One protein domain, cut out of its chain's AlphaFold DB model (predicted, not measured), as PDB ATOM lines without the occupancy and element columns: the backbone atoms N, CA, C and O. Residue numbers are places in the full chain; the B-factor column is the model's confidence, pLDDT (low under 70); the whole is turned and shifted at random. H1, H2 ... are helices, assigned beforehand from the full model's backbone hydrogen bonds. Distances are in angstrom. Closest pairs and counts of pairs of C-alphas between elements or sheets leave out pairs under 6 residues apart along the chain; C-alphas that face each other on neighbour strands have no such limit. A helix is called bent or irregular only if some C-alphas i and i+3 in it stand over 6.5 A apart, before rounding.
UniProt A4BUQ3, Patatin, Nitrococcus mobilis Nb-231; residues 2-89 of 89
ATOM      1  N   GLY A   2      26.013  31.154   0.189       86.19
ATOM      2  CA  GLY A   2      27.421  31.302  -0.202       86.19
ATOM      3  C   GLY A   2      27.651  32.432  -1.209       86.19
ATOM      4  O   GLY A   2      28.643  33.143  -1.109       86.19
ATOM      5  N   GLU A   3      26.695  32.670  -2.106       90.62
ATOM      6  CA  GLU A   3      26.777  33.723  -3.123       90.62
ATOM      7  C   GLU A   3      26.809  35.120  -2.498       90.62
ATOM      8  O   GLU A   3      27.648  35.941  -2.851       90.62
ATOM      9  N   LEU A   4      25.939  35.384  -1.517       91.88
ATOM     10  CA  LEU A   4      25.901  36.664  -0.805       91.88
ATOM     11  C   LEU A   4      27.181  36.915   0.003       91.88
ATOM     12  O   LEU A   4      27.639  38.052   0.067       91.88
ATOM     13  N   ARG A   5      27.797  35.858   0.551       91.38
ATOM     14  CA  ARG A   5      29.122  35.950   1.184       91.38
ATOM     15  C   ARG A   5      30.225  36.263   0.178       91.38
ATOM     16  O   ARG A   5      31.089  37.076   0.471       91.38
ATOM     17  N   ALA A   6      30.189  35.666  -1.013       92.81
ATOM     18  CA  ALA A   6      31.143  35.998  -2.070       92.81
ATOM     19  C   ALA A   6      30.999  37.462  -2.528       92.81
ATOM     20  O   ALA A   6      31.997  38.146  -2.741       92.81
ATOM     21  N   ILE A   7      29.763  37.964  -2.625       93.12
ATOM     22  CA  ILE A   7      29.476  39.365  -2.961       93.12
ATOM     23  C   ILE A   7      29.986  40.318  -1.875       93.12
ATOM     24  O   ILE A   7      30.591  41.341  -2.204       93.12
ATOM     25  N   GLU A   8      29.753  39.995  -0.599       94.00
ATOM     26  CA  GLU A   8      30.289  40.753   0.538       94.00
ATOM     27  C   GLU A   8      31.817  40.795   0.479       94.00
ATOM     28  O   GLU A   8      32.392  41.882   0.492       94.00
ATOM     29  N   PHE A   9      32.455  39.639   0.278       93.31
ATOM     30  CA  PHE A   9      33.905  39.531   0.190       93.31
ATOM     31  C   PHE A   9      34.475  40.426  -0.916       93.31
ATOM     32  O   PHE A   9      35.367  41.230  -0.651       93.31
ATOM     33  N   VAL A  10      33.938  40.341  -2.140       94.12
ATOM     34  CA  VAL A  10      34.381  41.185  -3.266       94.12
ATOM     35  C   VAL A  10      34.141  42.666  -2.975       94.12
ATOM     36  O   VAL A  10      35.021  43.485  -3.231       94.12
ATOM     37  N   SER A  11      32.983  43.017  -2.409       93.06
ATOM     38  CA  SER A  11      32.659  44.405  -2.053       93.06
ATOM     39  C   SER A  11      33.651  44.971  -1.038       93.06
ATOM     40  O   SER A  11      34.136  46.084  -1.216       93.06
ATOM     41  N   ARG A  12      34.018  44.180  -0.026       93.12
ATOM     42  CA  ARG A  12      35.017  44.556   0.975       93.12
ATOM     43  C   ARG A  12      36.417  44.676   0.375       93.12
ATOM     44  O   ARG A  12      37.134  45.610   0.701       93.12
ATOM     45  N   GLN A  13      36.811  43.769  -0.520       95.62
ATOM     46  CA  GLN A  13      38.105  43.875  -1.205       95.62
ATOM     47  C   GLN A  13      38.193  45.102  -2.129       95.62
ATOM     48  O   GLN A  13      39.274  45.668  -2.283       95.62
ATOM     49  N   LEU A  14      37.072  45.536  -2.712       94.50
ATOM     50  CA  LEU A  14      36.982  46.811  -3.429       94.50
ATOM     51  C   LEU A  14      37.115  48.011  -2.474       94.50
ATOM     52  O   LEU A  14      37.848  48.941  -2.793       94.50
ATOM     53  N   ASP A  15      36.463  47.981  -1.305       92.25
ATOM     54  CA  ASP A  15      36.562  49.048  -0.288       92.25
ATOM     55  C   ASP A  15      37.972  49.196   0.293       92.25
ATOM     56  O   ASP A  15      38.438  50.307   0.527       92.25
ATOM     57  N   GLU A  16      38.659  48.074   0.513       95.25
ATOM     58  CA  GLU A  16      40.039  48.018   1.012       95.25
ATOM     59  C   GLU A  16      41.078  48.378  -0.071       95.25
ATOM     60  O   GLU A  16      42.266  48.483   0.224       95.25
ATOM     61  N   GLY A  17      40.655  48.572  -1.326       94.56
ATOM     62  CA  GLY A  17      41.543  48.902  -2.446       94.56
ATOM     63  C   GLY A  17      42.396  47.731  -2.947       94.56
ATOM     64  O   GLY A  17      43.337  47.937  -3.710       94.56
ATOM     65  N   HIS A  18      42.080  46.496  -2.546       96.25
ATOM     66  CA  HIS A  18      42.791  45.294  -2.993       96.25
ATOM     67  C   HIS A  18      42.396  44.855  -4.413       96.25
ATOM     68  O   HIS A  18      43.142  44.116  -5.056       96.25
ATOM     69  N   LEU A  19      41.228  45.283  -4.906       95.81
ATOM     70  CA  LEU A  19      40.737  44.971  -6.250       95.81
ATOM     71  C   LEU A  19      40.625  46.222  -7.120       95.81
ATOM     72  O   LEU A  19      40.209  47.282  -6.665       95.81
ATOM     73  N   ASP A  20      40.938  46.053  -8.404       94.06
ATOM     74  CA  ASP A  20      40.762  47.082  -9.426       94.06
ATOM     75  C   ASP A  20      39.262  47.274  -9.741       94.06
ATOM     76  O   ASP A  20      38.635  46.345 -10.273       94.06
ATOM     77  N   PRO A  21      38.674  48.456  -9.471       91.38
ATOM     78  CA  PRO A  21      37.257  48.722  -9.720       91.38
ATOM     79  C   PRO A  21      36.886  48.737 -11.211       91.38
ATOM     80  O   PRO A  21      35.704  48.651 -11.542       91.38
ATOM     81  N   VAL A  22      37.860  48.822 -12.124       93.06
ATOM     82  CA  VAL A  22      37.625  48.696 -13.573       93.06
ATOM     83  C   VAL A  22      37.397  47.234 -13.965       93.06
ATOM     84  O   VAL A  22      36.599  46.941 -14.853       93.06
ATOM     85  N   ARG A  23      38.083  46.299 -13.296       93.75
ATOM     86  CA  ARG A  23      37.987  44.855 -13.569       93.75
ATOM     87  C   ARG A  23      36.894  44.168 -12.760       93.75
ATOM     88  O   ARG A  23      36.318  43.189 -13.229       93.75
ATOM     89  N   TYR A  24      36.617  44.664 -11.557       94.06
ATOM     90  CA  TYR A  24      35.666  44.064 -10.630       94.06
ATOM     91  C   TYR A  24      34.488  44.999 -10.388       94.06
ATOM     92  O   TYR A  24      34.635  46.113  -9.893       94.06
ATOM     93  N   LYS A  25      33.287  44.514 -10.705       91.00
ATOM     94  CA  LYS A  25      32.055  45.274 -10.517       91.00
ATOM     95  C   LYS A  25      31.513  45.089  -9.104       91.00
ATOM     96  O   LYS A  25      31.268  43.964  -8.668       91.00
ATOM     97  N   ARG A  26      31.221  46.202  -8.431       92.75
ATOM     98  CA  ARG A  26      30.437  46.183  -7.195       92.75
ATOM     99  C   ARG A  26      28.985  45.810  -7.489       92.75
ATOM    100  O   ARG A  26      28.332  46.450  -8.313       92.75
ATOM    101  N   MET A  27      28.472  44.791  -6.806       93.94
ATOM    102  CA  MET A  27      27.063  44.410  -6.899       93.94
ATOM    103  C   MET A  27      26.236  45.191  -5.877       93.94
ATOM    104  O   MET A  27      26.590  45.242  -4.700       93.94
ATOM    105  N   LEU A  28      25.129  45.783  -6.327       94.81
ATOM    106  CA  LEU A  28      24.168  46.468  -5.465       94.81
ATOM    107  C   LEU A  28      23.069  45.489  -5.071       94.81
ATOM    108  O   LEU A  28      22.377  44.954  -5.937       94.81
ATOM    109  N   ILE A  29      22.935  45.229  -3.772       94.75
ATOM    110  CA  ILE A  29      21.987  44.252  -3.241       94.75
ATOM    111  C   ILE A  29      20.840  44.968  -2.540       94.75
ATOM    112  O   ILE A  29      21.031  45.843  -1.692       94.75
ATOM    113  N   HIS A  30      19.636  44.544  -2.894       94.94
ATOM    114  CA  HIS A  30      18.382  45.069  -2.392       94.94
ATOM    115  C   HIS A  30      17.519  43.901  -1.924       94.94
ATOM    116  O   HIS A  30      17.382  42.909  -2.638       94.94
ATOM    117  N   ARG A  31      16.958  44.001  -0.717       92.44
ATOM    118  CA  ARG A  31      16.082  42.976  -0.140       92.44
ATOM    119  C   ARG A  31      14.720  43.578   0.139       92.44
ATOM    120  O   ARG A  31      14.637  44.561   0.865       92.44
ATOM    121  N   ILE A  32      13.691  42.943  -0.408       93.00
ATOM    122  CA  ILE A  32      12.298  43.121  -0.010       93.00
ATOM    123  C   ILE A  32      11.937  41.860   0.768       93.00
ATOM    124  O   ILE A  32      12.131  40.752   0.267       93.00
ATOM    125  N   ASP A  33      11.454  42.016   1.991       88.00
ATOM    126  CA  ASP A  33      10.991  40.911   2.819       88.00
ATOM    127  C   ASP A  33       9.565  41.186   3.311       88.00
ATOM    128  O   ASP A  33       9.101  42.323   3.340       88.00
ATOM    129  N   GLY A  34       8.830  40.120   3.633       80.06
ATOM    130  CA  GLY A  34       7.488  40.219   4.220       80.06
ATOM    131  C   GLY A  34       7.506  40.231   5.750       80.06
ATOM    132  O   GLY A  34       6.489  39.910   6.357       80.06
ATOM    133  N   GLU A  35       8.671  40.513   6.348       75.62
ATOM    134  CA  GLU A  35       9.076  40.306   7.744       75.62
ATOM    135  C   GLU A  35       7.938  40.063   8.746       75.62
ATOM    136  O   GLU A  35       7.625  38.907   9.037       75.62
ATOM    137  N   ALA A  36       7.330  41.117   9.293       79.50
ATOM    138  CA  ALA A  36       6.366  40.995  10.387       79.50
ATOM    139  C   ALA A  36       5.062  40.291   9.973       79.50
ATOM    140  O   ALA A  36       4.514  39.509  10.750       79.50
ATOM    141  N   GLU A  37       4.584  40.533   8.749       84.06
ATOM    142  CA  GLU A  37       3.329  39.956   8.258       84.06
ATOM    143  C   GLU A  37       3.472  38.444   8.033       84.06
ATOM    144  O   GLU A  37       2.644  37.671   8.512       84.06
ATOM    145  N   LEU A  38       4.561  37.993   7.402       87.31
ATOM    146  CA  LEU A  38       4.809  36.563   7.187       87.31
ATOM    147  C   LEU A  38       5.187  35.824   8.476       87.31
ATOM    148  O   LEU A  38       4.825  34.660   8.624       87.31
ATOM    149  N   LYS A  39       5.870  36.481   9.427       87.38
ATOM    150  CA  LYS A  39       6.183  35.895  10.748       87.38
ATOM    151  C   LYS A  39       4.931  35.561  11.565       87.38
ATOM    152  O   LYS A  39       5.008  34.713  12.447       87.38
ATOM    153  N   SER A  40       3.803  36.217  11.287       87.31
ATOM    154  CA  SER A  40       2.529  35.953  11.967       87.31
ATOM    155  C   SER A  40       1.821  34.678  11.487       87.31
ATOM    156  O   SER A  40       0.884  34.218  12.136       87.31
ATOM    157  N   LEU A  41       2.260  34.097  10.366       91.81
ATOM    158  CA  LEU A  41       1.669  32.892   9.798       91.81
ATOM    159  C   LEU A  41       2.274  31.633  10.425       91.81
ATOM    160  O   LEU A  41       3.493  31.476  10.501       91.81
ATOM    161  N   ASP A  42       1.412  30.699  10.823       90.75
ATOM    162  CA  ASP A  42       1.837  29.412  11.371       90.75
ATOM    163  C   ASP A  42       2.474  28.504  10.299       90.75
ATOM    164  O   ASP A  42       2.206  28.632   9.100       90.75
ATOM    165  N   ALA A  43       3.293  27.538  10.728       90.94
ATOM    166  CA  ALA A  43       3.934  26.568   9.841       90.94
ATOM    167  C   ALA A  43       2.934  25.785   8.969       90.94
ATOM    168  O   ALA A  43       3.259  25.469   7.821       90.94
ATOM    169  N   SER A  44       1.729  25.514   9.481       90.56
ATOM    170  CA  SER A  44       0.649  24.841   8.746       90.56
ATOM    171  C   SER A  44       0.185  25.606   7.499       90.56
ATOM    172  O   SER A  44      -0.198  24.987   6.506       90.56
ATOM    173  N   SER A  45       0.304  26.941   7.490       93.19
ATOM    174  CA  SER A  45      -0.101  27.782   6.355       93.19
ATOM    175  C   SER A  45       0.676  27.495   5.064       93.19
ATOM    176  O   SER A  45       0.177  27.770   3.977       93.19
ATOM    177  N   LYS A  46       1.863  26.879   5.153       91.69
ATOM    178  CA  LYS A  46       2.697  26.517   3.992       91.69
ATOM    179  C   LYS A  46       2.040  25.500   3.059       91.69
ATOM    180  O   LYS A  46       2.432  25.406   1.901       91.69
ATOM    181  N   LEU A  47       1.089  24.721   3.576       95.50
ATOM    182  CA  LEU A  47       0.333  23.729   2.809       95.50
ATOM    183  C   LEU A  47      -1.035  24.259   2.363       95.50
ATOM    184  O   LEU A  47      -1.767  23.548   1.681       95.50
ATOM    185  N   ASN A  48      -1.389  25.489   2.746       95.25
ATOM    186  CA  ASN A  48      -2.649  26.097   2.361       95.25
ATOM    187  C   ASN A  48      -2.566  26.614   0.918       95.25
ATOM    188  O   ASN A  48      -1.811  27.539   0.616       95.25
ATOM    189  N   THR A  49      -3.368  26.020   0.038       96.12
ATOM    190  CA  THR A  49      -3.462  26.372  -1.383       96.12
ATOM    191  C   THR A  49      -4.786  27.046  -1.748       96.12
ATOM    192  O   THR A  49      -5.060  27.245  -2.932       96.12
ATOM    193  N   GLU A  50      -5.596  27.431  -0.756       97.81
ATOM    194  CA  GLU A  50      -6.843  28.160  -0.978       97.81
ATOM    195  C   GLU A  50      -6.576  29.484  -1.699       97.81
ATOM    196  O   GLU A  50      -5.700  30.270  -1.322       97.81
ATOM    197  N   TRP A  51      -7.361  29.758  -2.739       97.62
ATOM    198  CA  TRP A  51      -7.144  30.910  -3.613       97.62
ATOM    199  C   TRP A  51      -7.158  32.246  -2.860       97.62
ATOM    200  O   TRP A  51      -6.307  33.106  -3.096       97.62
ATOM    201  N   ASP A  52      -8.081  32.416  -1.914       97.62
ATOM    202  CA  ASP A  52      -8.171  33.645  -1.120       97.62
ATOM    203  C   ASP A  52      -6.962  33.834  -0.195       97.62
ATOM    204  O   ASP A  52      -6.507  34.964   0.023       97.62
ATOM    205  N   PHE A  53      -6.370  32.739   0.287       95.81
ATOM    206  CA  PHE A  53      -5.124  32.799   1.041       95.81
ATOM    207  C   PHE A  53      -3.947  33.198   0.140       95.81
ATOM    208  O   PHE A  53      -3.195  34.112   0.480       95.81
ATOM    209  N   LEU A  54      -3.835  32.613  -1.056       96.31
ATOM    210  CA  LEU A  54      -2.806  32.995  -2.033       96.31
ATOM    211  C   LEU A  54      -2.924  34.468  -2.455       96.31
ATOM    212  O   LEU A  54      -1.918  35.175  -2.538       96.31
ATOM    213  N   ARG A  55      -4.149  34.975  -2.651       97.38
ATOM    214  CA  ARG A  55      -4.404  36.405  -2.896       97.38
ATOM    215  C   ARG A  55      -3.965  37.282  -1.729       97.38
ATOM    216  O   ARG A  55      -3.448  38.379  -1.952       97.38
ATOM    217  N   THR A  56      -4.153  36.807  -0.502       94.44
ATOM    218  CA  THR A  56      -3.696  37.504   0.703       94.44
ATOM    219  C   THR A  56      -2.170  37.607   0.721       94.44
ATOM    220  O   THR A  56      -1.652  38.717   0.841       94.44
ATOM    221  N   LEU A  57      -1.453  36.498   0.496       94.69
ATOM    222  CA  LEU A  57       0.015  36.480   0.392       94.69
ATOM    223  C   LEU A  57       0.527  37.407  -0.718       94.69
ATOM    224  O   LEU A  57       1.471  38.170  -0.517       94.69
ATOM    225  N   HIS A  58      -0.129  37.389  -1.879       94.56
ATOM    226  CA  HIS A  58       0.182  38.297  -2.978       94.56
ATOM    227  C   HIS A  58       0.028  39.767  -2.555       94.56
ATOM    228  O   HIS A  58       0.925  40.579  -2.776       94.56
ATOM    229  N   GLY A  59      -1.080  40.113  -1.892       95.12
ATOM    230  CA  GLY A  59      -1.309  41.459  -1.365       95.12
ATOM    231  C   GLY A  59      -0.258  41.895  -0.337       95.12
ATOM    232  O   GLY A  59       0.181  43.043  -0.377       95.12
ATOM    233  N   MET A  60       0.176  40.985   0.542       94.31
ATOM    234  CA  MET A  60       1.271  41.227   1.494       94.31
ATOM    235  C   MET A  60       2.571  41.577   0.760       94.31
ATOM    236  O   MET A  60       3.193  42.595   1.060       94.31
ATOM    237  N   GLY A  61       2.939  40.798  -0.261       93.81
ATOM    238  CA  GLY A  61       4.126  41.064  -1.081       93.81
ATOM    239  C   GLY A  61       4.083  42.429  -1.776       93.81
ATOM    240  O   GLY A  61       5.074  43.161  -1.766       93.81
ATOM    241  N   TYR A  62       2.925  42.820  -2.316       94.56
ATOM    242  CA  TYR A  62       2.747  44.135  -2.944       94.56
ATOM    243  C   TYR A  62       2.903  45.294  -1.958       94.56
ATOM    244  O   TYR A  62       3.543  46.296  -2.289       94.56
ATOM    245  N   ARG A  63       2.341  45.176  -0.750       94.12
ATOM    246  CA  ARG A  63       2.508  46.200   0.292       94.12
ATOM    247  C   ARG A  63       3.965  46.325   0.718       94.12
ATOM    248  O   ARG A  63       4.472  47.444   0.749       94.12
ATOM    249  N   ALA A  64       4.641  45.200   0.950       94.56
ATOM    250  CA  ALA A  64       6.059  45.179   1.300       94.56
ATOM    251  C   ALA A  64       6.920  45.853   0.219       94.56
ATOM    252  O   ALA A  64       7.726  46.729   0.525       94.56
ATOM    253  N   ALA A  65       6.698  45.522  -1.056       94.88
ATOM    254  CA  ALA A  65       7.406  46.156  -2.167       94.88
ATOM    255  C   ALA A  65       7.108  47.661  -2.268       94.88
ATOM    256  O   ALA A  65       8.019  48.456  -2.487       94.88
ATOM    257  N   SER A  66       5.852  48.069  -2.067       95.38
ATOM    258  CA  SER A  66       5.452  49.482  -2.105       95.38
ATOM    259  C   SER A  66       6.110  50.288  -0.983       95.38
ATOM    260  O   SER A  66       6.641  51.370  -1.225       95.38
ATOM    261  N   GLN A  67       6.124  49.744   0.237       94.38
ATOM    262  CA  GLN A  67       6.793  50.360   1.381       94.38
ATOM    263  C   GLN A  67       8.304  50.443   1.161       94.38
ATOM    264  O   GLN A  67       8.910  51.481   1.421       94.38
ATOM    265  N   TRP A  68       8.903  49.373   0.638       95.75
ATOM    266  CA  TRP A  68      10.318  49.341   0.303       95.75
ATOM    267  C   TRP A  68      10.679  50.418  -0.723       95.75
ATOM    268  O   TRP A  68      11.625  51.175  -0.514       95.75
ATOM    269  N   LEU A  69       9.899  50.544  -1.802       96.19
ATOM    270  CA  LEU A  69      10.106  51.580  -2.817       96.19
ATOM    271  C   LEU A  69      10.004  52.974  -2.197       96.19
ATOM    272  O   LEU A  69      10.902  53.786  -2.396       96.19
ATOM    273  N   ALA A  70       8.985  53.237  -1.376       96.06
ATOM    274  CA  ALA A  70       8.838  54.527  -0.704       96.06
ATOM    275  C   ALA A  70      10.059  54.907   0.158       96.06
ATOM    276  O   ALA A  70      10.379  56.085   0.285       96.06
ATOM    277  N   GLN A  71      10.755  53.925   0.736       95.06
ATOM    278  CA  GLN A  71      11.916  54.152   1.603       95.06
ATOM    279  C   GLN A  71      13.260  54.149   0.864       95.06
ATOM    280  O   GLN A  71      14.247  54.699   1.364       95.06
ATOM    281  N   HIS A  72      13.347  53.467  -0.277       96.69
ATOM    282  CA  HIS A  72      14.631  53.088  -0.866       96.69
ATOM    283  C   HIS A  72      14.752  53.323  -2.369       96.69
ATOM    284  O   HIS A  72      15.815  53.045  -2.921       96.69
ATOM    285  N   PHE A  73      13.724  53.857  -3.031       96.31
ATOM    286  CA  PHE A  73      13.741  54.076  -4.478       96.31
ATOM    287  C   PHE A  73      14.975  54.855  -4.952       96.31
ATOM    288  O   PHE A  73      15.637  54.432  -5.893       96.31
ATOM    289  N   GLU A  74      15.348  55.931  -4.256       96.62
ATOM    290  CA  GLU A  74      16.507  56.762  -4.619       96.62
ATOM    291  C   GLU A  74      17.848  56.019  -4.539       96.62
ATOM    292  O   GLU A  74      18.827  56.418  -5.161       96.62
ATOM    293  N   ARG A  75      17.900  54.913  -3.793       95.50
ATOM    294  CA  ARG A  75      19.113  54.111  -3.585       95.50
ATOM    295  C   ARG A  75      19.362  53.141  -4.739       95.50
ATOM    296  O   ARG A  75      20.481  52.647  -4.898       95.50
ATOM    297  N   LEU A  76      18.334  52.859  -5.544       95.19
ATOM    298  CA  LEU A  76      18.424  51.952  -6.684       95.19
ATOM    299  C   LEU A  76      19.485  52.434  -7.675       95.19
ATOM    300  O   LEU A  76      19.483  53.578  -8.117       95.19
ATOM    301  N   GLY A  77      20.409  51.538  -8.022       94.25
ATOM    302  CA  GLY A  77      21.507  51.850  -8.938       94.25
ATOM    303  C   GLY A  77      22.651  52.664  -8.322       94.25
ATOM    304  O   GLY A  77      23.679  52.811  -8.975       94.25
ATOM    305  N   GLN A  78      22.512  53.136  -7.078       93.75
ATOM    306  CA  GLN A  78      23.533  53.933  -6.389       93.75
ATOM    307  C   GLN A  78      24.231  53.137  -5.285       93.75
ATOM    308  O   GLN A  78      25.459  53.079  -5.244       93.75
ATOM    309  N   HIS A  79      23.465  52.497  -4.396       92.38
ATOM    310  CA  HIS A  79      24.018  51.747  -3.272       92.38
ATOM    311  C   HIS A  79      23.075  50.641  -2.784       92.38
ATOM    312  O   HIS A  79      21.859  50.725  -2.926       92.38
ATOM    313  N   SER A  80      23.633  49.603  -2.158       94.69
ATOM    314  CA  SER A  80      22.845  48.528  -1.543       94.69
ATOM    315  C   SER A  80      21.918  49.071  -0.449       94.69
ATOM    316  O   SER A  80      22.244  50.038   0.246       94.69
ATOM    317  N   THR A  81      20.764  48.427  -0.261       94.75
ATOM    318  CA  THR A  81      19.840  48.728   0.855       94.75
ATOM    319  C   THR A  81      19.958  47.728   1.997       94.75
ATOM    320  O   THR A  81      19.240  47.842   2.983       94.75
ATOM    321  N   VAL A  82      20.852  46.750   1.862       92.75
ATOM    322  CA  VAL A  82      21.207  45.805   2.916       92.75
ATOM    323  C   VAL A  82      22.675  45.940   3.273       92.75
ATOM    324  O   VAL A  82      23.522  46.125   2.397       92.75
ATOM    325  N   ASP A  83      22.965  45.791   4.560       90.94
ATOM    326  CA  ASP A  83      24.322  45.599   5.048       90.94
ATOM    327  C   ASP A  83      24.637  44.097   5.042       90.94
ATOM    328  O   ASP A  83      24.189  43.335   5.902       90.94
ATOM    329  N   LEU A  84      25.375  43.656   4.020       89.50
ATOM    330  CA  LEU A  84      25.792  42.258   3.909       89.50
ATOM    331  C   LEU A  84      26.812  41.872   4.982       89.50
ATOM    332  O   LEU A  84      26.846  40.713   5.383       89.50
ATOM    333  N   ARG A  85      27.617  42.824   5.462       86.00
ATOM    334  CA  ARG A  85      28.620  42.561   6.491       86.00
ATOM    335  C   ARG A  85      27.932  42.253   7.813       86.00
ATOM    336  O   ARG A  85      28.231  41.234   8.424       86.00
ATOM    337  N   ALA A  86      26.949  43.068   8.196       89.00
ATOM    338  CA  ALA A  86      26.126  42.815   9.379       89.00
ATOM    339  C   ALA A  86      25.306  41.514   9.273       89.00
ATOM    340  O   ALA A  86      25.021  40.884  10.284       89.00
ATOM    341  N   MET A  87      24.937  41.090   8.058       85.94
ATOM    342  CA  MET A  87      24.174  39.855   7.829       85.94
ATOM    343  C   MET A  87      24.987  38.569   8.073       85.94
ATOM    344  O   MET A  87      24.391  37.525   8.337       85.94
ATOM    345  N   PHE A  88      26.319  38.626   7.957       78.94
ATOM    346  CA  PHE A  88      27.215  37.466   8.093       78.94
ATOM    347  C   PHE A  88      28.233  37.580   9.236       78.94
ATOM    348  O   PHE A  88      29.133  36.739   9.304       78.94
ATOM    349  N   ALA A  89      28.107  38.610  10.077       72.69
ATOM    350  CA  ALA A  89      28.917  38.798  11.278       72.69
ATOM    351  C   ALA A  89      28.614  37.756  12.366       72.69
ATOM    352  O   ALA A  89      27.486  37.206  12.380       72.69
TER     353      ALA A  89
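Overview. This is residues 2 to 89 of the 89 residues of the protein "Patatin" of Nitrococcus mobilis Nb-231 (UniProt A4BUQ3). The model is a loose, elongated pair of helical ends joined by extended chain: the long helix H4 makes most of one end, with short H2 near it and short H3 beyond, and H1 with short H5 packed on it makes the other. An extended stretch, residues 16 to 34, leads from H1 through the middle to H2, and the chain comes back from H4 to H5. Residues 39 to 44 and 46 to 52 stick out at the H4 end. The printed part has 88 residues with five named helices, H1 to H5 in order along the chain, and no named strand; the class is all helix. It is loose, with a radius of gyration of the C-alphas of 17.5 A, and spans 52 by 27 by 20 A.

Arrangement. H4, residues 51 to 75, is the longest helix and touches no helix. It has a kink of 48 degrees near residue 69, and it is irregular: C-alphas 71 and 74 are 8.2 A apart. H2, residues 35 to 39, is close to H4 but not clearly touching; their closest C-alphas, of Glu 37 and Met 60, are 7.2 A apart. H3, residues 43 to 47, touches no helix, and tight links join it to H2 and to H4. H1, residues 2 to 15, is apart from H3 and H4. H5, residues 84 to 88, touches H1 at residues 4 to 8 of H1 alone; their closest C-alphas, of Glu 8 and Leu 84, are 5.8 A apart. Every O i to N i+4 pair is within hydrogen-bond range in H1, H2 and H5; in H4 it is 19 of 21, and in H3 it is 0 of 1, where 2 of 2 O i to N i+3 pairs are within range.

Along the chain. H4 is 35.0 A from first to last C-alpha, from C-alpha 51 at (-7.144, 30.910, -3.613) to C-alpha 75 at (19.113, 54.111, -3.585). H1 is 20.0 A long and begins with C-alpha 2 at (27.421, 31.302, -0.202). The short helices H2, H3 and H5 have five residues each; H5 ends with C-alpha 88 at (27.215, 37.466, 8.093). H3 is neither bent nor irregular, but only just: C-alphas 44 and 47 are 6.0 A apart.

Size, cuts and confidence. The two C-alphas farthest apart, those of Gly 17 and Glu 50, are 52.7 A from each other. Without the stretches that stand free, the body has 75 residues and spans 49 by 27 by 18 A. The link from H1 to H2, 19 residues, is long, and that from H4 to H5, 8 residues, is short. The printed part has no cut and ends at residue 89, the chain's last. Its mean pLDDT is 92.4, and no printed residue is under 70.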